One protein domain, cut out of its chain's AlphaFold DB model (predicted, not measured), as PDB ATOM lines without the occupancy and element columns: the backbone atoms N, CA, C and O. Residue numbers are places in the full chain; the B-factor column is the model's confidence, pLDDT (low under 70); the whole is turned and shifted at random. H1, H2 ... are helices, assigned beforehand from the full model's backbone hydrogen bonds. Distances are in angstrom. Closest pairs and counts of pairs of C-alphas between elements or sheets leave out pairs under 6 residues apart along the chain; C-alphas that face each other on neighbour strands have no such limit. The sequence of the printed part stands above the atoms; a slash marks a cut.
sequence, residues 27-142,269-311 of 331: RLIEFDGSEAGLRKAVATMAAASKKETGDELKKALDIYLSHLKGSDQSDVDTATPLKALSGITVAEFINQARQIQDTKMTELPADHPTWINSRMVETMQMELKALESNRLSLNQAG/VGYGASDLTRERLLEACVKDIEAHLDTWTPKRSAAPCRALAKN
ATOM      1  N   ARG A  27     108.419 202.536 171.359       75.44
ATOM      2  CA  ARG A  27     107.857 201.315 170.755       75.44
ATOM      3  C   ARG A  27     107.786 200.188 171.792       75.44
ATOM      4  O   ARG A  27     108.801 199.864 172.416       75.44
ATOM      5  N   LEU A  28     106.594 199.615 171.950       80.19
ATOM      6  CA  LEU A  28     106.328 198.492 172.846       80.19
ATOM      7  C   LEU A  28     106.642 197.163 172.153       80.19
ATOM      8  O   LEU A  28     106.510 197.053 170.932       80.19
ATOM      9  N   ILE A  29     107.050 196.161 172.928       81.62
ATOM     10  CA  ILE A  29     107.234 194.784 172.461       81.62
ATOM     11  C   ILE A  29     105.917 194.033 172.681       81.62
ATOM     12  O   ILE A  29     105.582 193.699 173.812       81.62
ATOM     13  N   GLU A  30     105.162 193.771 171.615       82.44
ATOM     14  CA  GLU A  30     103.882 193.047 171.675       82.44
ATOM     15  C   GLU A  30     104.031 191.624 171.114       82.44
ATOM     16  O   GLU A  30     104.463 191.437 169.974       82.44
ATOM     17  N   PHE A  31     103.681 190.613 171.915       85.88
ATOM     18  CA  PHE A  31     103.691 189.197 171.520       85.88
ATOM     19  C   PHE A  31     102.802 188.318 172.423       85.88
ATOM     20  O   PHE A  31     102.254 188.772 173.428       85.88
ATOM     21  N   ASP A  32     102.677 187.041 172.058       76.69
ATOM     22  CA  ASP A  32     101.808 186.026 172.680       76.69
ATOM     23  C   ASP A  32     102.307 185.441 174.022       76.69
ATOM     24  O   ASP A  32     101.658 184.564 174.589       76.69
ATOM     25  N   GLY A  33     103.448 185.907 174.538       75.25
ATOM     26  CA  GLY A  33     104.096 185.378 175.744       75.25
ATOM     27  C   GLY A  33     105.023 184.172 175.523       75.25
ATOM     28  O   GLY A  33     105.685 183.750 176.467       75.25
ATOM     29  N   SER A  34     105.137 183.633 174.305       81.75
ATOM     30  CA  SER A  34     106.030 182.502 173.997       81.75
ATOM     31  C   SER A  34     107.445 182.939 173.581       81.75
ATOM     32  O   SER A  34     107.640 184.034 173.050       81.75
ATOM     33  N   GLU A  35     108.450 182.058 173.729       85.94
ATOM     34  CA  GLU A  35     109.805 182.314 173.191       85.94
ATOM     35  C   GLU A  35     109.766 182.541 171.667       85.94
ATOM     36  O   GLU A  35     110.465 183.412 171.151       85.94
ATOM     37  N   ALA A  36     108.929 181.795 170.938       85.12
ATOM     38  CA  ALA A  36     108.788 181.939 169.489       85.12
ATOM     39  C   ALA A  36     108.182 183.300 169.100       85.12
ATOM     40  O   ALA A  36     108.683 183.959 168.183       85.12
ATOM     41  N   GLY A  37     107.154 183.747 169.827       84.31
ATOM     42  CA  GLY A  37     106.542 185.066 169.679       84.31
ATOM     43  C   GLY A  37     107.527 186.193 169.980       84.31
ATOM     44  O   GLY A  37     107.675 187.097 169.158       84.31
ATOM     45  N   LEU A  38     108.275 186.100 171.087       87.94
ATOM     46  CA  LEU A  38     109.301 187.082 171.455       87.94
ATOM     47  C   LEU A  38     110.411 187.160 170.399       87.94
ATOM     48  O   LEU A  38     110.744 188.252 169.933       87.94
ATOM     49  N   ARG A  39     110.952 186.011 169.964       91.62
ATOM     50  CA  ARG A  39     111.971 185.946 168.899       91.62
ATOM     51  C   ARG A  39     111.477 186.597 167.607       91.62
ATOM     52  O   ARG A  39     112.225 187.351 166.985       91.62
ATOM     53  N   LYS A  40     110.220 186.349 167.220       90.44
ATOM     54  CA  LYS A  40     109.592 186.955 166.038       90.44
ATOM     55  C   LYS A  40     109.425 188.470 166.195       90.44
ATOM     56  O   LYS A  40     109.834 189.206 165.300       90.44
ATOM     57  N   ALA A  41     108.877 188.933 167.322       87.94
ATOM     58  CA  ALA A  41     108.674 190.354 167.600       87.94
ATOM     59  C   ALA A  41     110.004 191.123 167.574       87.94
ATOM     60  O   ALA A  41     110.146 192.082 166.814       87.94
ATOM     61  N   VAL A  42     111.018 190.646 168.305       90.69
ATOM     62  CA  VAL A  42     112.356 191.257 168.325       90.69
ATOM     63  C   VAL A  42     113.000 191.252 166.936       90.69
ATOM     64  O   VAL A  42     113.565 192.271 166.540       90.69
ATOM     65  N   ALA A  43     112.877 190.175 166.151       90.06
ATOM     66  CA  ALA A  43     113.399 190.138 164.782       90.06
ATOM     67  C   ALA A  43     112.732 191.185 163.867       90.06
ATOM     68  O   ALA A  43     113.429 191.906 163.148       90.06
ATOM     69  N   THR A  44     111.402 191.325 163.926       88.62
ATOM     70  CA  THR A  44     110.662 192.357 163.180       88.62
ATOM     71  C   THR A  44     111.047 193.770 163.633       88.62
ATOM     72  O   THR A  44     111.310 194.632 162.795       88.62
ATOM     73  N   MET A  45     111.145 194.014 164.942       86.56
ATOM     74  CA  MET A  45     111.516 195.324 165.488       86.56
ATOM     75  C   MET A  45     112.964 195.702 165.163       86.56
ATOM     76  O   MET A  45     113.225 196.857 164.824       86.56
ATOM     77  N   ALA A  46     113.893 194.744 165.200       88.25
ATOM     78  CA  ALA A  46     115.290 194.949 164.827       88.25
ATOM     79  C   ALA A  46     115.452 195.267 163.331       88.25
ATOM     80  O   ALA A  46     116.238 196.146 162.982       88.25
ATOM     81  N   ALA A  47     114.683 194.608 162.455       86.38
ATOM     82  CA  ALA A  47     114.644 194.921 161.025       86.38
ATOM     83  C   ALA A  47     114.027 196.307 160.732       86.38
ATOM     84  O   ALA A  47     114.425 196.971 159.780       86.38
ATOM     85  N   ALA A  48     113.091 196.765 161.571       84.56
ATOM     86  CA  ALA A  48     112.434 198.072 161.475       84.56
ATOM     87  C   ALA A  48     113.139 199.200 162.270       84.56
ATOM     88  O   ALA A  48     112.511 200.220 162.581       84.56
ATOM     89  N   SER A  49     114.417 199.019 162.627       84.06
ATOM     90  CA  SER A  49     115.210 199.935 163.464       84.06
ATOM     91  C   SER A  49     116.555 200.301 162.821       84.06
ATOM     92  O   SER A  49     116.992 199.686 161.851       84.06
ATOM     93  N   LYS A  50     117.253 201.302 163.380       87.38
ATOM     94  CA  LYS A  50     118.668 201.551 163.045       87.38
ATOM     95  C   LYS A  50     119.498 200.311 163.394       87.38
ATOM     96  O   LYS A  50     119.243 199.697 164.427       87.38
ATOM     97  N   LYS A  51     120.517 199.994 162.580       86.06
ATOM     98  CA  LYS A  51     121.352 198.785 162.734       86.06
ATOM     99  C   LYS A  51     121.830 198.571 164.175       86.06
ATOM    100  O   LYS A  51     121.614 197.501 164.720       86.06
ATOM    101  N   GLU A  52     122.418 199.598 164.781       86.31
ATOM    102  CA  GLU A  52     122.922 199.589 166.161       86.31
ATOM    103  C   GLU A  52     121.848 199.133 167.165       86.31
ATOM    104  O   GLU A  52     122.007 198.102 167.808       86.31
ATOM    105  N   THR A  53     120.694 199.807 167.200       82.75
ATOM    106  CA  THR A  53     119.541 199.430 168.039       82.75
ATOM    107  C   THR A  53     118.998 198.034 167.709       82.75
ATOM    108  O   THR A  53     118.556 197.314 168.599       82.75
ATOM    109  N   GLY A  54     119.027 197.632 166.434       86.94
ATOM    110  CA  GLY A  54     118.604 196.303 165.992       86.94
ATOM    111  C   GLY A  54     119.562 195.182 166.406       86.94
ATOM    112  O   GLY A  54     119.116 194.063 166.649       86.94
ATOM    113  N   ASP A  55     120.857 195.465 166.519       90.75
ATOM    114  CA  ASP A  55     121.865 194.520 167.000       90.75
ATOM    115  C   ASP A  55     121.883 194.471 168.544       90.75
ATOM    116  O   ASP A  55     121.982 193.380 169.113       90.75
ATOM    117  N   GLU A  56     121.642 195.596 169.233       91.19
ATOM    118  CA  GLU A  56     121.373 195.613 170.682       91.19
ATOM    119  C   GLU A  56     120.118 194.810 171.056       91.19
ATOM    120  O   GLU A  56     120.158 194.033 172.008       91.19
ATOM    121  N   LEU A  57     119.029 194.943 170.289       90.25
ATOM    122  CA  LEU A  57     117.784 194.189 170.486       90.25
ATOM    123  C   LEU A  57     117.996 192.667 170.435       90.25
ATOM    124  O   LEU A  57     117.459 191.940 171.271       90.25
ATOM    125  N   LYS A  58     118.799 192.180 169.479       92.31
ATOM    126  CA  LYS A  58     119.154 190.751 169.367       92.31
ATOM    127  C   LYS A  58     120.017 190.305 170.545       92.31
ATOM    128  O   LYS A  58     119.716 189.300 171.176       92.31
ATOM    129  N   LYS A  59     121.045 191.090 170.893       92.88
ATOM    130  CA  LYS A  59     121.914 190.800 172.041       92.88
ATOM    131  C   LYS A  59     121.109 190.732 173.347       92.88
ATOM    132  O   LYS A  59     121.343 189.840 174.155       92.88
ATOM    133  N   ALA A  60     120.152 191.642 173.539       90.62
ATOM    134  CA  ALA A  60     119.278 191.664 174.709       90.62
ATOM    135  C   ALA A  60     118.427 190.388 174.821       90.62
ATOM    136  O   ALA A  60     118.377 189.763 175.879       90.62
ATOM    137  N   LEU A  61     117.829 189.965 173.704       91.50
ATOM    138  CA  LEU A  61     117.074 188.720 173.586       91.50
ATOM    139  C   LEU A  61     117.912 187.483 173.925       91.50
ATOM    140  O   LEU A  61     117.463 186.639 174.703       91.50
ATOM    141  N   ASP A  62     119.120 187.375 173.372       89.44
ATOM    142  CA  ASP A  62     119.973 186.210 173.609       89.44
ATOM    143  C   ASP A  62     120.494 186.161 175.056       89.44
ATOM    144  O   ASP A  62     120.557 185.073 175.629       89.44
ATOM    145  N   ILE A  63     120.769 187.307 175.699       87.00
ATOM    146  CA  ILE A  63     121.075 187.362 177.142       87.00
ATOM    147  C   ILE A  63     119.873 186.890 177.973       87.00
ATOM    148  O   ILE A  63     120.020 185.989 178.803       87.00
ATOM    149  N   TYR A  64     118.686 187.460 177.738       85.88
ATOM    150  CA  TYR A  64     117.482 187.170 178.526       85.88
ATOM    151  C   TYR A  64     117.089 185.686 178.444       85.88
ATOM    152  O   TYR A  64     116.876 185.023 179.461       85.88
ATOM    153  N   LEU A  65     117.082 185.125 177.230       85.69
ATOM    154  CA  LEU A  65     116.772 183.712 177.005       85.69
ATOM    155  C   LEU A  65     117.871 182.767 177.515       85.69
ATOM    156  O   LEU A  65     117.552 181.648 177.910       85.69
ATOM    157  N   SER A  66     119.137 183.195 177.553       81.31
ATOM    158  CA  SER A  66     120.217 182.403 178.164       81.31
ATOM    159  C   SER A  66     120.094 182.356 179.689       81.31
ATOM    160  O   SER A  66     120.277 181.296 180.286       81.31
ATOM    161  N   HIS A  67     119.730 183.474 180.329       78.94
ATOM    162  CA  HIS A  67     119.525 183.520 181.777       78.94
ATOM    163  C   HIS A  67     118.368 182.606 182.214       78.94
ATOM    164  O   HIS A  67     118.567 181.776 183.107       78.94
ATOM    165  N   LEU A  68     117.211 182.692 181.535       74.12
ATOM    166  CA  LEU A  68     116.046 181.827 181.787       74.12
ATOM    167  C   LEU A  68     116.310 180.336 181.513       74.12
ATOM    168  O   LEU A  68     115.669 179.485 182.116       74.12
ATOM    169  N   LYS A  69     117.238 179.993 180.611       68.75
ATOM    170  CA  LYS A  69     117.582 178.588 180.320       68.75
ATOM    171  C   LYS A  69     118.610 177.993 181.279       68.75
ATOM    172  O   LYS A  69     118.763 176.778 181.300       68.75
ATOM    173  N   GLY A  70     119.294 178.826 182.065       56.53
ATOM    174  CA  GLY A  70     120.234 178.383 183.096       56.53
ATOM    175  C   GLY A  70     119.624 178.198 184.491       56.53
ATOM    176  O   GLY A  70     120.345 177.795 185.400       56.53
ATOM    177  N   SER A  71     118.341 178.519 184.704       53.16
ATOM    178  CA  SER A  71     117.608 178.059 185.892       53.16
ATOM    179  C   SER A  71     117.159 176.622 185.647       53.16
ATOM    180  O   SER A  71     116.247 176.393 184.849       53.16
ATOM    181  N   ASP A  72     117.843 175.666 186.273       42.56
ATOM    182  CA  ASP A  72     117.663 174.247 185.964       42.56
ATOM    183  C   ASP A  72     116.285 173.703 186.397       42.56
ATOM    184  O   ASP A  72     115.573 174.287 187.217       42.56
ATOM    185  N   GLN A  73     115.863 172.612 185.763       46.66
ATOM    186  CA  GLN A  73     114.443 172.319 185.557       46.66
ATOM    187  C   GLN A  73     113.733 171.718 186.783       46.66
ATOM    188  O   GLN A  73     114.019 170.592 187.187       46.66
ATOM    189  N   SER A  74     112.724 172.418 187.320       41.38
ATOM    190  CA  SER A  74     111.544 171.803 187.975       41.38
ATOM    191  C   SER A  74     110.471 172.825 188.378       41.38
ATOM    192  O   SER A  74     109.343 172.724 187.905       41.38
ATOM    193  N   ASP A  75     110.820 173.805 189.220       41.50
ATOM    194  CA  ASP A  75     109.832 174.628 189.952       41.50
ATOM    195  C   ASP A  75     109.608 176.057 189.399       41.50
ATOM    196  O   ASP A  75     108.677 176.739 189.831       41.50
ATOM    197  N   VAL A  76     110.422 176.536 188.446       46.66
ATOM    198  CA  VAL A  76     110.308 177.900 187.880       46.66
ATOM    199  C   VAL A  76     109.685 177.870 186.479       46.66
ATOM    200  O   VAL A  76     110.315 177.454 185.507       46.66
ATOM    201  N   ASP A  77     108.446 178.350 186.369       57.19
ATOM    202  CA  ASP A  77     107.719 178.474 185.098       57.19
ATOM    203  C   ASP A  77     108.280 179.622 184.239       57.19
ATOM    204  O   ASP A  77     107.890 180.785 184.377       57.19
ATOM    205  N   THR A  78     109.178 179.278 183.313       55.31
ATOM    206  CA  THR A  78     109.825 180.223 182.387       55.31
ATOM    207  C   THR A  78     108.868 180.909 181.405       55.31
ATOM    208  O   THR A  78     109.244 181.930 180.826       55.31
ATOM    209  N   ALA A  79     107.626 180.435 181.237       59.53
ATOM    210  CA  ALA A  79     106.652 181.088 180.362       59.53
ATOM    211  C   ALA A  79     106.071 182.377 180.972       59.53
ATOM    212  O   ALA A  79     105.671 183.276 180.229       59.53
ATOM    213  N   THR A  80     106.043 182.517 182.305       65.50
ATOM    214  CA  THR A  80     105.429 183.710 182.925       65.50
ATOM    215  C   THR A  80     106.345 184.948 182.913       65.50
ATOM    216  O   THR A  80     105.877 185.995 182.459       65.50
ATOM    217  N   PRO A  81     107.656 184.847 183.235       72.38
ATOM    218  CA  PRO A  81     108.620 185.926 182.997       72.38
ATOM    219  C   PRO A  81     108.674 186.375 181.530       72.38
ATOM    220  O   PRO A  81     108.795 187.568 181.266       72.38
ATOM    221  N   LEU A  82     108.495 185.454 180.571       79.75
ATOM    222  CA  LEU A  82     108.328 185.818 179.160       79.75
ATOM    223  C   LEU A  82     107.043 186.626 178.934       79.75
ATOM    224  O   LEU A  82     107.118 187.719 178.376       79.75
ATOM    225  N   LYS A  83     105.878 186.152 179.398       80.12
ATOM    226  CA  LYS A  83     104.598 186.877 179.255       80.12
ATOM    227  C   LYS A  83     104.678 188.317 179.788       80.12
ATOM    228  O   LYS A  83     104.144 189.220 179.146       80.12
ATOM    229  N   ALA A  84     105.364 188.542 180.910       79.75
ATOM    230  CA  ALA A  84     105.512 189.864 181.526       79.75
ATOM    231  C   ALA A  84     106.243 190.902 180.649       79.75
ATOM    232  O   ALA A  84     106.002 192.098 180.805       79.75
ATOM    233  N   LEU A  85     107.080 190.472 179.693       83.56
ATOM    234  CA  LEU A  85     107.725 191.374 178.729       83.56
ATOM    235  C   LEU A  85     106.744 191.955 177.693       83.56
ATOM    236  O   LEU A  85     107.075 192.936 177.028       83.56
ATOM    237  N   SER A  86     105.562 191.361 177.503       82.62
ATOM    238  CA  SER A  86     104.608 191.831 176.492       82.62
ATOM    239  C   SER A  86     103.958 193.143 176.949       82.62
ATOM    240  O   SER A  86     103.186 193.163 177.906       82.62
ATOM    241  N   GLY A  87     104.296 194.248 176.280       74.81
ATOM    242  CA  GLY A  87     103.888 195.615 176.627       74.81
ATOM    243  C   GLY A  87     104.994 196.514 177.201       74.81
ATOM    244  O   GLY A  87     104.735 197.696 177.425       74.81
ATOM    245  N   ILE A  88     106.226 196.025 177.405       83.69
ATOM    246  CA  ILE A  88     107.354 196.891 177.816       83.69
ATOM    247  C   ILE A  88     107.961 197.638 176.621       83.69
ATOM    248  O   ILE A  88     107.855 197.202 175.474       83.69
ATOM    249  N   THR A  89     108.652 198.753 176.875       84.06
ATOM    250  CA  THR A  89     109.378 199.482 175.818       84.06
ATOM    251  C   THR A  89     110.671 198.771 175.397       84.06
ATOM    252  O   THR A  89     111.352 198.152 176.217       84.06
ATOM    253  N   VAL A  90     111.084 198.951 174.135       85.00
ATOM    254  CA  VAL A  90     112.400 198.502 173.616       85.00
ATOM    255  C   VAL A  90     113.572 198.945 174.500       85.00
ATOM    256  O   VAL A  90     114.504 198.173 174.720       85.00
ATOM    257  N   ALA A  91     113.535 200.181 175.006       85.50
ATOM    258  CA  ALA A  91     114.604 200.723 175.838       85.50
ATOM    259  C   ALA A  91     114.720 199.974 177.174       85.50
ATOM    260  O   ALA A  91     115.830 199.660 177.599       85.50
ATOM    261  N   GLU A  92     113.588 199.636 177.798       85.00
ATOM    262  CA  GLU A  92     113.590 198.883 179.052       85.00
ATOM    263  C   GLU A  92     113.976 197.412 178.847       85.00
ATOM    264  O   GLU A  92     114.726 196.869 179.651       85.00
ATOM    265  N   PHE A  93     113.579 196.779 177.740       87.88
ATOM    266  CA  PHE A  93     114.034 195.419 177.422       87.88
ATOM    267  C   PHE A  93     115.568 195.326 177.307       87.88
ATOM    268  O   PHE A  93     116.192 194.425 177.870       87.88
ATOM    269  N   ILE A  94     116.195 196.300 176.634       88.38
ATOM    270  CA  ILE A  94     117.660 196.397 176.542       88.38
ATOM    271  C   ILE A  94     118.277 196.711 177.918       88.38
ATOM    272  O   ILE A  94     119.317 196.149 178.261       88.38
ATOM    273  N   ASN A  95     117.643 197.567 178.727       86.88
ATOM    274  CA  ASN A  95     118.079 197.890 180.092       86.88
ATOM    275  C   ASN A  95     118.083 196.651 181.008       86.88
ATOM    276  O   ASN A  95     119.092 196.371 181.656       86.88
ATOM    277  N   GLN A  96     117.004 195.865 181.009       85.19
ATOM    278  CA  GLN A  96     116.908 194.625 181.785       85.19
ATOM    279  C   GLN A  96     117.963 193.609 181.345       85.19
ATOM    280  O   GLN A  96     118.666 193.059 182.187       85.19
ATOM    281  N   ALA A  97     118.168 193.425 180.038       86.75
ATOM    282  CA  ALA A  97     119.214 192.530 179.548       86.75
ATOM    283  C   ALA A  97     120.643 192.993 179.894       86.75
ATOM    284  O   ALA A  97     121.515 192.157 180.123       86.75
ATOM    285  N   ARG A  98     120.900 194.306 179.984       85.69
ATOM    286  CA  ARG A  98     122.175 194.827 180.512       85.69
ATOM    287  C   ARG A  98     122.323 194.526 182.006       85.69
ATOM    288  O   ARG A  98     123.357 193.999 182.393       85.69
ATOM    289  N   GLN A  99     121.279 194.737 182.812       82.69
ATOM    290  CA  GLN A  99     121.289 194.380 184.240       82.69
ATOM    291  C   GLN A  99     121.586 192.885 184.455       82.69
ATOM    292  O   GLN A  99     122.429 192.557 185.281       82.69
ATOM    293  N   ILE A 100     120.987 191.986 183.662       79.06
ATOM    294  CA  ILE A 100     121.307 190.543 183.675       79.06
ATOM    295  C   ILE A 100     122.793 190.285 183.377       79.06
ATOM    296  O   ILE A 100     123.398 189.416 183.999       79.06
ATOM    297  N   GLN A 101     123.378 191.007 182.415       79.81
ATOM    298  CA  GLN A 101     124.790 190.850 182.048       79.81
ATOM    299  C   GLN A 101     125.752 191.404 183.118       79.81
ATOM    300  O   GLN A 101     126.853 190.871 183.268       79.81
ATOM    301  N   ASP A 102     125.354 192.447 183.847       74.12
ATOM    302  CA  ASP A 102     126.175 193.082 184.884       74.12
ATOM    303  C   ASP A 102     126.064 192.378 186.256       74.12
ATOM    304  O   ASP A 102     126.986 192.475 187.075       74.12
ATOM    305  N   THR A 103     124.984 191.624 186.510       68.56
ATOM    306  CA  THR A 103     124.825 190.793 187.716       68.56
ATOM    307  C   THR A 103     125.834 189.643 187.731       68.56
ATOM    308  O   THR A 103     125.658 188.599 187.100       68.56
ATOM    309  N   LYS A 104     126.890 189.801 188.530       58.72
ATOM    310  CA  LYS A 104     127.756 188.687 188.921       58.72
ATOM    311  C   LYS A 104     127.047 187.829 189.966       58.72
ATOM    312  O   LYS A 104     126.990 188.222 191.130       58.72
ATOM    313  N   MET A 105     126.579 186.646 189.567       58.94
ATOM    314  CA  MET A 105     126.220 185.605 190.532       58.94
ATOM    315  C   MET A 105     127.412 185.312 191.457       58.94
ATOM    316  O   MET A 105     128.562 185.275 191.010       58.94
ATOM    317  N   THR A 106     127.133 185.089 192.739       57.94
ATOM    318  CA  THR A 106     128.130 184.702 193.745       57.94
ATOM    319  C   THR A 106     128.845 183.410 193.338       57.94
ATOM    320  O   THR A 106     128.213 182.505 192.795       57.94
ATOM    321  N   GLU A 107     130.138 183.282 193.662       62.66
ATOM    322  CA  GLU A 107     130.961 182.073 193.447       62.66
ATOM    323  C   GLU A 107     130.586 180.923 194.413       62.66
ATOM    324  O   GLU A 107     131.420 180.366 195.123       62.66
ATOM    325  N   LEU A 108     129.297 180.586 194.465       67.38
ATOM    326  CA  LEU A 108     128.744 179.451 195.196       67.38
ATOM    327  C   LEU A 108     128.479 178.280 194.232       67.38
ATOM    328  O   LEU A 108     128.121 178.519 193.075       67.38
ATOM    329  N   PRO A 109     128.594 177.023 194.696       74.06
ATOM    330  CA  PRO A 109     128.104 175.857 193.963       74.06
ATOM    331  C   PRO A 109     126.620 175.993 193.592       74.06
ATOM    332  O   PRO A 109     125.831 176.537 194.366       74.06
ATOM    333  N   ALA A 110     126.231 175.489 192.417       70.69
ATOM    334  CA  ALA A 110     124.871 175.645 191.888       70.69
ATOM    335  C   ALA A 110     123.791 174.895 192.699       70.69
ATOM    336  O   ALA A 110     122.609 175.218 192.615       70.69
ATOM    337  N   ASP A 111     124.200 173.917 193.505       72.06
ATOM    338  CA  ASP A 111     123.380 173.169 194.460       72.06
ATOM    339  C   ASP A 111     123.256 173.855 195.837       72.06
ATOM    340  O   ASP A 111     122.460 173.425 196.675       72.06
ATOM    341  N   HIS A 112     124.002 174.938 196.091       78.06
ATOM    342  CA  HIS A 112     123.942 175.652 197.365       78.06
ATOM    343  C   HIS A 112     122.600 176.402 197.517       78.06
ATOM    344  O   HIS A 112     122.250 177.182 196.626       78.06
ATOM    345  N   PRO A 113     121.870 176.283 198.649       77.44
ATOM    346  CA  PRO A 113     120.545 176.895 198.817       77.44
ATOM    347  C   PRO A 113     120.499 178.394 198.496       77.44
ATOM    348  O   PRO A 113     119.609 178.844 197.782       77.44
ATOM    349  N   THR A 114     121.507 179.155 198.932       81.69
ATOM    350  CA  THR A 114     121.638 180.589 198.620       81.69
ATOM    351  C   THR A 114     121.790 180.871 197.122       81.69
ATOM    352  O   THR A 114     121.257 181.868 196.654       81.69
ATOM    353  N   TRP A 115     122.475 180.018 196.350       80.50
ATOM    354  CA  TRP A 115     122.609 180.202 194.896       80.50
ATOM    355  C   TRP A 115     121.254 180.021 194.205       80.50
ATOM    356  O   TRP A 115     120.842 180.863 193.407       80.50
ATOM    357  N   ILE A 116     120.526 178.966 194.585       77.62
ATOM    358  CA  ILE A 116     119.188 178.644 194.068       77.62
ATOM    359  C   ILE A 116     118.195 179.764 194.422       77.62
ATOM    360  O   ILE A 116     117.504 180.285 193.545       77.62
ATOM    361  N   ASN A 117     118.167 180.179 195.693       81.56
ATOM    362  CA  ASN A 117     117.264 181.217 196.189       81.56
ATOM    363  C   ASN A 117     117.576 182.594 195.577       81.56
ATOM    364  O   ASN A 117     116.646 183.271 195.139       81.56
ATOM    365  N   SER A 118     118.854 182.985 195.453       80.56
ATOM    366  CA  SER A 118     119.236 184.222 194.753       80.56
ATOM    367  C   SER A 118     118.833 184.199 193.279       80.56
ATOM    368  O   SER A 118     118.251 185.168 192.801       80.56
ATOM    369  N   ARG A 119     119.047 183.090 192.557       77.56
ATOM    370  CA  ARG A 119     118.656 182.989 191.139       77.56
ATOM    371  C   ARG A 119     117.137 183.052 190.939       77.56
ATOM    372  O   ARG A 119     116.648 183.642 189.972       77.56
ATOM    373  N   MET A 120     116.378 182.466 191.862       78.31
ATOM    374  CA  MET A 120     114.921 182.578 191.880       78.31
ATOM    375  C   MET A 120     114.476 184.026 192.159       78.31
ATOM    376  O   MET A 120     113.580 184.517 191.470       78.31
ATOM    377  N   VAL A 121     115.130 184.731 193.092       83.88
ATOM    378  CA  VAL A 121     114.905 186.167 193.343       83.88
ATOM    379  C   VAL A 121     115.223 187.008 192.107       83.88
ATOM    380  O   VAL A 121     114.374 187.796 191.703       83.88
ATOM    381  N   GLU A 122     116.372 186.809 191.456       80.00
ATOM    382  CA  GLU A 122     116.735 187.485 190.199       80.00
ATOM    383  C   GLU A 122     115.640 187.295 189.133       80.00
ATOM    384  O   GLU A 122     115.182 188.266 188.526       80.00
ATOM    385  N   THR A 123     115.144 186.063 188.972       78.38
ATOM    386  CA  THR A 123     114.070 185.741 188.014       78.38
ATOM    387  C   THR A 123     112.759 186.460 188.351       78.38
ATOM    388  O   THR A 123     112.145 187.071 187.474       78.38
ATOM    389  N   MET A 124     112.344 186.446 189.622       84.44
ATOM    390  CA  MET A 124     111.138 187.146 190.086       84.44
ATOM    391  C   MET A 124     111.271 188.674 189.997       84.44
ATOM    392  O   MET A 124     110.297 189.350 189.671       84.44
ATOM    393  N   GLN A 125     112.463 189.229 190.234       85.38
ATOM    394  CA  GLN A 125     112.736 190.664 190.113       85.38
ATOM    395  C   GLN A 125     112.725 191.147 188.656       85.38
ATOM    396  O   GLN A 125     112.290 192.270 188.400       85.38
ATOM    397  N   MET A 126     113.167 190.330 187.691       81.19
ATOM    398  CA  MET A 126     112.990 190.646 186.265       81.19
ATOM    399  C   MET A 126     111.509 190.714 185.890       81.19
ATOM    400  O   MET A 126     111.082 191.669 185.244       81.19
ATOM    401  N   GLU A 127     110.725 189.717 186.313       84.56
ATOM    402  CA  GLU A 127     109.287 189.676 186.046       84.56
ATOM    403  C   GLU A 127     108.567 190.877 186.683       84.56
ATOM    404  O   GLU A 127     107.783 191.550 186.015       84.56
ATOM    405  N   LEU A 128     108.907 191.207 187.935       88.31
ATOM    406  CA  LEU A 128     108.405 192.380 188.651       88.31
ATOM    407  C   LEU A 128     108.691 193.683 187.882       88.31
ATOM    408  O   LEU A 128     107.757 194.423 187.581       88.31
ATOM    409  N   LYS A 129     109.945 193.927 187.476       86.19
ATOM    410  CA  LYS A 129     110.335 195.124 186.702       86.19
ATOM    411  C   LYS A 129     109.625 195.215 185.348       86.19
ATOM    412  O   LYS A 129     109.294 196.310 184.892       86.19
ATOM    413  N   ALA A 130     109.397 194.084 184.677       84.12
ATOM    414  CA  ALA A 130     108.671 194.049 183.409       84.12
ATOM    415  C   ALA A 130     107.186 194.421 183.596       84.12
ATOM    416  O   ALA A 130     106.672 195.274 182.868       84.12
ATOM    417  N   LEU A 131     106.533 193.869 184.626       86.12
ATOM    418  CA  LEU A 131     105.167 194.227 185.025       86.12
ATOM    419  C   LEU A 131     105.049 195.717 185.396       86.12
ATOM    420  O   LEU A 131     104.217 196.423 184.817       86.12
ATOM    421  N   GLU A 132     105.936 196.224 186.256       86.31
ATOM    422  CA  GLU A 132     105.976 197.636 186.660       86.31
ATOM    423  C   GLU A 132     106.172 198.576 185.458       86.31
ATOM    424  O   GLU A 132     105.494 199.601 185.345       86.31
ATOM    425  N   SER A 133     107.069 198.226 184.529       83.19
ATOM    426  CA  SER A 133     107.348 199.006 183.315       83.19
ATOM    427  C   SER A 133     106.162 199.040 182.349       83.19
ATOM    428  O   SER A 133     105.836 200.099 181.803       83.19
ATOM    429  N   ASN A 134     105.470 197.911 182.174       80.56
ATOM    430  CA  ASN A 134     104.249 197.810 181.374       80.56
ATOM    431  C   ASN A 134     103.136 198.690 181.977       80.56
ATOM    432  O   ASN A 134     102.611 199.588 181.309       80.56
ATOM    433  N   ARG A 135     102.874 198.541 183.286       80.31
ATOM    434  CA  ARG A 135     101.933 199.384 184.043       80.31
ATOM    435  C   ARG A 135     102.283 200.867 183.943       80.31
ATOM    436  O   ARG A 135     101.393 201.693 183.728       80.31
ATOM    437  N   LEU A 136     103.553 201.236 184.086       77.81
ATOM    438  CA  LEU A 136     104.002 202.626 183.981       77.81
ATOM    439  C   LEU A 136     103.812 203.178 182.559       77.81
ATOM    440  O   LEU A 136     103.345 204.306 182.407       77.81
ATOM    441  N   SER A 137     104.117 202.385 181.530       75.38
ATOM    442  CA  SER A 137     103.980 202.769 180.118       75.38
ATOM    443  C   SER A 137     102.516 203.004 179.727       75.38
ATOM    444  O   SER A 137     102.194 204.028 179.122       75.38
ATOM    445  N   LEU A 138     101.608 202.115 180.141       73.81
ATOM    446  CA  LEU A 138     100.164 202.261 179.915       73.81
ATOM    447  C   LEU A 138      99.584 203.468 180.669       73.81
ATOM    448  O   LEU A 138      98.847 204.263 180.082       73.81
ATOM    449  N   ASN A 139     100.001 203.684 181.922       72.75
ATOM    450  CA  ASN A 139      99.617 204.866 182.698       72.75
ATOM    451  C   ASN A 139     100.122 206.182 182.069       72.75
ATOM    452  O   ASN A 139      99.394 207.175 182.060       72.75
ATOM    453  N   GLN A 140     101.335 206.207 181.499       71.62
ATOM    454  CA  GLN A 140     101.852 207.368 180.755       71.62
ATOM    455  C   GLN A 140     101.079 207.624 179.450       71.62
ATOM    456  O   GLN A 140     100.836 208.782 179.095       71.62
ATOM    457  N   ALA A 141     100.657 206.558 178.762       68.38
ATOM    458  CA  ALA A 141      99.803 206.635 177.576       68.38
ATOM    459  C   ALA A 141      98.346 207.039 177.894       68.38
ATOM    460  O   ALA A 141      97.626 207.475 176.995       68.38
ATOM    461  N   GLY A 142      97.928 206.953 179.162       61.41
ATOM    462  CA  GLY A 142      96.576 207.282 179.617       61.41
ATOM    463  C   GLY A 142      95.569 206.143 179.439       61.41
ATOM    464  O   GLY A 142      94.385 206.415 179.250       61.41
ATOM    465  N   VAL A 269      92.812 196.397 176.424       51.81
ATOM    466  CA  VAL A 269      94.054 195.795 175.908       51.81
ATOM    467  C   VAL A 269      95.245 196.205 176.771       51.81
ATOM    468  O   VAL A 269      95.507 197.399 176.917       51.81
ATOM    469  N   GLY A 270      95.981 195.217 177.284       63.59
ATOM    470  CA  GLY A 270      97.187 195.406 178.091       63.59
ATOM    471  C   GLY A 270      97.064 194.831 179.504       63.59
ATOM    472  O   GLY A 270      96.162 194.049 179.792       63.59
ATOM    473  N   TYR A 271      98.009 195.232 180.353       68.31
ATOM    474  CA  TYR A 271      98.152 194.859 181.761       68.31
ATOM    475  C   TYR A 271      96.828 194.980 182.549       68.31
ATOM    476  O   TYR A 271      96.244 196.066 182.631       68.31
ATOM    477  N   GLY A 272      96.370 193.871 183.140       73.81
ATOM    478  CA  GLY A 272      95.084 193.764 183.841       73.81
ATOM    479  C   GLY A 272      95.178 193.683 185.370       73.81
ATOM    480  O   GLY A 272      96.215 193.939 185.991       73.81
ATOM    481  N   ALA A 273      94.074 193.291 186.005       73.38
ATOM    482  CA  ALA A 273      93.974 193.053 187.446       73.38
ATOM    483  C   ALA A 273      94.740 191.798 187.888       73.38
ATOM    484  O   ALA A 273      95.292 191.761 188.994       73.38
ATOM    485  N   SER A 274      94.812 190.775 187.026       78.25
ATOM    486  CA  SER A 274      95.649 189.589 187.247       78.25
ATOM    487  C   SER A 274      97.129 189.952 187.323       78.25
ATOM    488  O   SER A 274      97.852 189.424 188.166       78.25
ATOM    489  N   ASP A 275      97.558 190.884 186.475       79.88
ATOM    490  CA  ASP A 275      98.958 191.271 186.346       79.88
ATOM    491  C   ASP A 275      99.387 192.161 187.530       79.88
ATOM    492  O   ASP A 275     100.426 191.889 188.124       79.88
ATOM    493  N   LEU A 276      98.536 193.089 188.010       81.06
ATOM    494  CA  LEU A 276      98.783 193.807 189.280       81.06
ATOM    495  C   LEU A 276      98.738 192.893 190.508       81.06
ATOM    496  O   LEU A 276      99.504 193.069 191.457       81.06
ATOM    497  N   THR A 277      97.848 191.897 190.507       83.12
ATOM    498  CA  THR A 277      97.826 190.886 191.572       83.12
ATOM    499  C   THR A 277      99.137 190.101 191.582       83.12
ATOM    500  O   THR A 277      99.680 189.846 192.656       83.12
ATOM    501  N   ARG A 278      99.692 189.770 190.408       85.75
ATOM    502  CA  ARG A 278     100.992 189.099 190.294       85.75
ATOM    503  C   ARG A 278     102.163 190.013 190.667       85.75
ATOM    504  O   ARG A 278     103.026 189.550 191.402       85.75
ATOM    505  N   GLU A 279     102.155 191.288 190.274       87.19
ATOM    506  CA  GLU A 279     103.155 192.299 190.667       87.19
ATOM    507  C   GLU A 279     103.290 192.372 192.201       87.19
ATOM    508  O   GLU A 279     104.364 192.127 192.748       87.19
ATOM    509  N   ARG A 280     102.170 192.559 192.916       86.81
ATOM    510  CA  ARG A 280     102.138 192.593 194.392       86.81
ATOM    511  C   ARG A 280     102.558 191.270 195.045       86.81
ATOM    512  O   ARG A 280     103.183 191.271 196.105       86.81
ATOM    513  N   LEU A 281     102.199 190.130 194.447       88.75
ATOM    514  CA  LEU A 281     102.588 188.810 194.956       88.75
ATOM    515  C   LEU A 281     104.084 188.524 194.751       88.75
ATOM    516  O   LEU A 281     104.693 187.911 195.627       88.75
ATOM    517  N   LEU A 282     104.671 188.980 193.639       89.38
ATOM    518  CA  LEU A 282     106.111 188.922 193.372       89.38
ATOM    519  C   LEU A 282     106.877 189.819 194.346       89.38
ATOM    520  O   LEU A 282     107.782 189.327 195.012       89.38
ATOM    521  N   GLU A 283     106.471 191.081 194.511       91.88
ATOM    522  CA  GLU A 283     107.090 192.025 195.457       91.88
ATOM    523  C   GLU A 283     107.140 191.451 196.887       91.88
ATOM    524  O   GLU A 283     108.179 191.474 197.552       91.88
ATOM    525  N   ALA A 284     106.026 190.878 197.352       89.88
ATOM    526  CA  ALA A 284     105.932 190.283 198.681       89.88
ATOM    527  C   ALA A 284     106.646 188.920 198.805       89.88
ATOM    528  O   ALA A 284     107.032 188.546 199.910       89.88
ATOM    529  N   CYS A 285     106.826 188.177 197.706       89.62
ATOM    530  CA  CYS A 285     107.566 186.911 197.710       89.62
ATOM    531  C   CYS A 285     109.087 187.119 197.632       89.62
ATOM    532  O   CYS A 285     109.821 186.485 198.384       89.62
ATOM    533  N   VAL A 286     109.560 188.060 196.806       90.50
ATOM    534  CA  VAL A 286     110.974 188.467 196.744       90.50
ATOM    535  C   VAL A 286     111.472 188.840 198.141       90.50
ATOM    536  O   VAL A 286     112.452 188.266 198.604       90.50
ATOM    537  N   LYS A 287     110.720 189.673 198.872       92.88
ATOM    538  CA  LYS A 287     111.039 190.066 200.257       92.88
ATOM    539  C   LYS A 287     111.078 188.894 201.250       92.88
ATOM    540  O   LYS A 287     111.865 188.928 202.191       92.88
ATOM    541  N   ASP A 288     110.252 187.862 201.058       91.75
ATOM    542  CA  ASP A 288     110.249 186.643 201.888       91.75
ATOM    543  C   ASP A 288     111.485 185.764 201.634       91.75
ATOM    544  O   ASP A 288     112.041 185.198 202.576       91.75
ATOM    545  N   ILE A 289     111.942 185.679 200.382       86.56
ATOM    546  CA  ILE A 289     113.141 184.918 200.006       86.56
ATOM    547  C   ILE A 289     114.413 185.682 200.406       86.56
ATOM    548  O   ILE A 289     115.306 185.098 201.016       86.56
ATOM    549  N   GLU A 290     114.484 186.989 200.129       90.19
ATOM    550  CA  GLU A 290     115.618 187.863 200.478       90.19
ATOM    551  C   GLU A 290     115.891 187.896 201.989       90.19
ATOM    552  O   GLU A 290     117.047 187.876 202.409       90.19
ATOM    553  N   ALA A 291     114.841 187.882 202.817       90.62
ATOM    554  CA  ALA A 291     114.966 187.839 204.275       90.62
ATOM    555  C   ALA A 291     115.507 186.501 204.825       90.62
ATOM    556  O   ALA A 291     115.877 186.438 205.998       90.62
ATOM    557  N   HIS A 292     115.551 185.441 204.009       88.94
ATOM    558  CA  HIS A 292     115.853 184.071 204.441       88.94
ATOM    559  C   HIS A 292     116.736 183.300 203.433       88.94
ATOM    560  O   HIS A 292     116.625 182.081 203.337       88.94
ATOM    561  N   LEU A 293     117.587 183.970 202.643       86.00
ATOM    562  CA  LEU A 293     118.262 183.392 201.459       86.00
ATOM    563  C   LEU A 293     118.984 182.046 201.681       86.00
ATOM    564  O   LEU A 293     119.082 181.239 200.757       86.00
ATOM    565  N   ASP A 294     119.500 181.789 202.880       85.31
ATOM    566  CA  ASP A 294     120.204 180.563 203.275       85.31
ATOM    567  C   ASP A 294     119.280 179.405 203.710       85.31
ATOM    568  O   ASP A 294     119.664 178.236 203.643       85.31
ATOM    569  N   THR A 295     118.064 179.722 204.154       84.06
ATOM    570  CA  THR A 295     117.162 178.832 204.909       84.06
ATOM    571  C   THR A 295     115.739 178.760 204.342       84.06
ATOM    572  O   THR A 295     114.930 177.930 204.789       84.06
ATOM    573  N   TRP A 296     115.425 179.595 203.349       88.31
ATOM    574  CA  TRP A 296     114.163 179.601 202.621       88.31
ATOM    575  C   TRP A 296     113.981 178.303 201.837       88.31
ATOM    576  O   TRP A 296     114.905 177.782 201.214       88.31
ATOM    577  N   THR A 297     112.755 177.784 201.859       79.56
ATOM    578  CA  THR A 297     112.332 176.627 201.061       79.56
ATOM    579  C   THR A 297     110.856 176.781 200.681       79.56
ATOM    580  O   THR A 297     110.092 177.342 201.477       79.56
ATOM    581  N   PRO A 298     110.382 176.193 199.563       76.88
ATOM    582  CA  PRO A 298     108.972 176.278 199.164       76.88
ATOM    583  C   PRO A 298     107.989 175.820 200.257       76.88
ATOM    584  O   PRO A 298     106.904 176.382 200.398       76.88
ATOM    585  N   LYS A 299     108.391 174.854 201.098       76.62
ATOM    586  CA  LYS A 299     107.602 174.358 202.244       76.62
ATOM    587  C   LYS A 299     107.453 175.379 203.383       76.62
ATOM    588  O   LYS A 299     106.442 175.343 204.079       76.62
ATOM    589  N   ARG A 300     108.442 176.258 203.588       79.19
ATOM    590  CA  ARG A 300     108.444 177.298 204.638       79.19
ATOM    591  C   ARG A 300     107.949 178.663 204.151       79.19
ATOM    592  O   ARG A 300     107.510 179.448 204.982       79.19
ATOM    593  N   SER A 301     107.988 178.891 202.839       83.94
ATOM    594  CA  SER A 301     107.632 180.142 202.159       83.94
ATOM    595  C   SER A 301     106.342 180.819 202.643       83.94
ATOM    596  O   SER A 301     105.373 180.158 203.035       83.94
ATOM    597  N   ALA A 302     106.302 182.148 202.581       85.69
ATOM    598  CA  ALA A 302     105.146 182.942 202.970       85.69
ATOM    599  C   ALA A 302     103.916 182.705 202.067       85.69
ATOM    600  O   ALA A 302     103.970 182.120 200.981       85.69
ATOM    601  N   ALA A 303     102.755 183.187 202.523       85.50
ATOM    602  CA  ALA A 303     101.505 183.072 201.771       85.50
ATOM    603  C   ALA A 303     101.568 183.637 200.328       85.50
ATOM    604  O   ALA A 303     101.010 182.969 199.456       85.50
ATOM    605  N   PRO A 304     102.262 184.760 200.031       84.50
ATOM    606  CA  PRO A 304     102.398 185.267 198.664       84.50
ATOM    607  C   PRO A 304     103.111 184.297 197.714       84.50
ATOM    608  O   PRO A 304     102.572 183.977 196.658       84.50
ATOM    609  N   CYS A 305     104.254 183.732 198.119       82.38
ATOM    610  CA  CYS A 305     104.976 182.730 197.327       82.38
ATOM    611  C   CYS A 305     104.113 181.492 197.035       82.38
ATOM    612  O   CYS A 305     104.052 181.006 195.904       82.38
ATOM    613  N   ARG A 306     103.363 181.015 198.038       82.38
ATOM    614  CA  ARG A 306     102.421 179.893 197.863       82.38
ATOM    615  C   ARG A 306     101.213 180.243 196.990       82.38
ATOM    616  O   ARG A 306     100.606 179.334 196.431       82.38
ATOM    617  N   ALA A 307     100.844 181.520 196.876       81.00
ATOM    618  CA  ALA A 307      99.793 181.978 195.970       81.00
ATOM    619  C   ALA A 307     100.293 182.046 194.519       81.00
ATOM    620  O   ALA A 307      99.598 181.547 193.637       81.00
ATOM    621  N   LEU A 308     101.518 182.545 194.285       77.12
ATOM    622  CA  LEU A 308     102.182 182.463 192.976       77.12
ATOM    623  C   LEU A 308     102.178 181.017 192.470       77.12
ATOM    624  O   LEU A 308     101.547 180.738 191.455       77.12
ATOM    625  N   ALA A 309     102.749 180.085 193.243       67.69
ATOM    626  CA  ALA A 309     102.839 178.664 192.888       67.69
ATOM    627  C   ALA A 309     101.476 177.983 192.626       67.69
ATOM    628  O   ALA A 309     101.399 177.018 191.866       67.69
ATOM    629  N   LYS A 310     100.380 178.468 193.229       60.69
ATOM    630  CA  LYS A 310      99.024 177.940 192.989       60.69
ATOM    631  C   LYS A 310      98.403 178.429 191.684       60.69
ATOM    632  O   LYS A 310      97.714 177.647 191.033       60.69
ATOM    633  N   ASN A 311      98.660 179.674 191.283       50.69
ATOM    634  CA  ASN A 311      98.041 180.275 190.096       50.69
ATOM    635  C   ASN A 311      98.435 179.570 188.781       50.69
ATOM    636  O   ASN A 311      97.709 179.676 187.796       50.69
TER     637      ASN A 311
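AT A GLANCE: This is residues 27 to 142 and 269 to 311 of the 331 residues of an uncharacterized protein of Xanthomonas perforans (UniProt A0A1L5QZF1). A long helix, H5, runs slantwise through the domain between two groups of helices: H6 packs along one side of it and has H7 on it, while on the other side lies the hairpin of H1 and H2, with H4 packed across H2. The short H3 packs on H5, on the side toward the hairpin. The printed part has 159 residues, with seven named helices, H1 to H7 in chain order, and no named strand; the class is all helix. The whole is compact, with a radius of gyration of the C-alphas of 16.0 A and spans of 48 by 36 by 23 A.

IN THESE COORDINATES: H5, residues 113 to 141, is the longest helix, 42.0 A from C-alpha 113 at (120.545, 176.895, 198.817) to C-alpha 141 at (99.803, 206.635, 177.576). H6 is residues 273 to 290, 25.8 A long, and H7 is residues 303 to 311, ending with C-alpha 311 at (98.041, 180.275, 190.096). H1 is residues 35 to 47, beginning with C-alpha 35 at (109.805, 182.314, 173.191). H2 is residues 51 to 69, 27.0 A long. H3 is residues 79 to 84 and H4 is residues 90 to 102.

HOW THE PARTS SIT: H5 touches H6 at a shallow tilt of 33 degrees, only just short of steep, opposite ways; their closest C-alphas, of Leu 128 and Glu 279, are 5.6 A apart. H6 touches H7 at a steep tilt of 48 degrees, closest at C-alphas 285 and 305, 4.9 A. With residues 123 to 131 alone H5 touches H3, closest at C-alphas 127 and 81, 4.9 A. H4 is close to H5 but not clearly touching, at 7.2 A between C-alphas 96 and 126. H4 touches H2 at a steep tilt of 54 degrees, closest at C-alphas 97 and 60, 4.9 A. H1 and H2 form a helical hairpin at 14 degrees, closest at C-alphas 46 and 54, 3.8 A. H1 only just touches H3, with 3 pairs of C-alphas within 8 A, the closest those of Glu 35 and Leu 82 at 7.1 A. H5 and H7 are apart. Helix packing is only just mostly crossed: 2 of 6 touching pairs are at a shallow tilt. In the seven helices every O i to N i+4 pair is within hydrogen-bond range.

THE WHOLE: The two farthest C-alphas, of Lys 50 and Arg 300, are 49.2 A apart. Residues 143 to 268 are not printed, and C-alphas 142 and 269 are 12.3 A apart across the cut. Of the links that are printed whole, H6 to H7 is long. The mean pLDDT of the printed part is 79.2; it is under 70 at residues 69 to 80, 103 to 108, 141 to 142, 269 to 271 and 309 to 311.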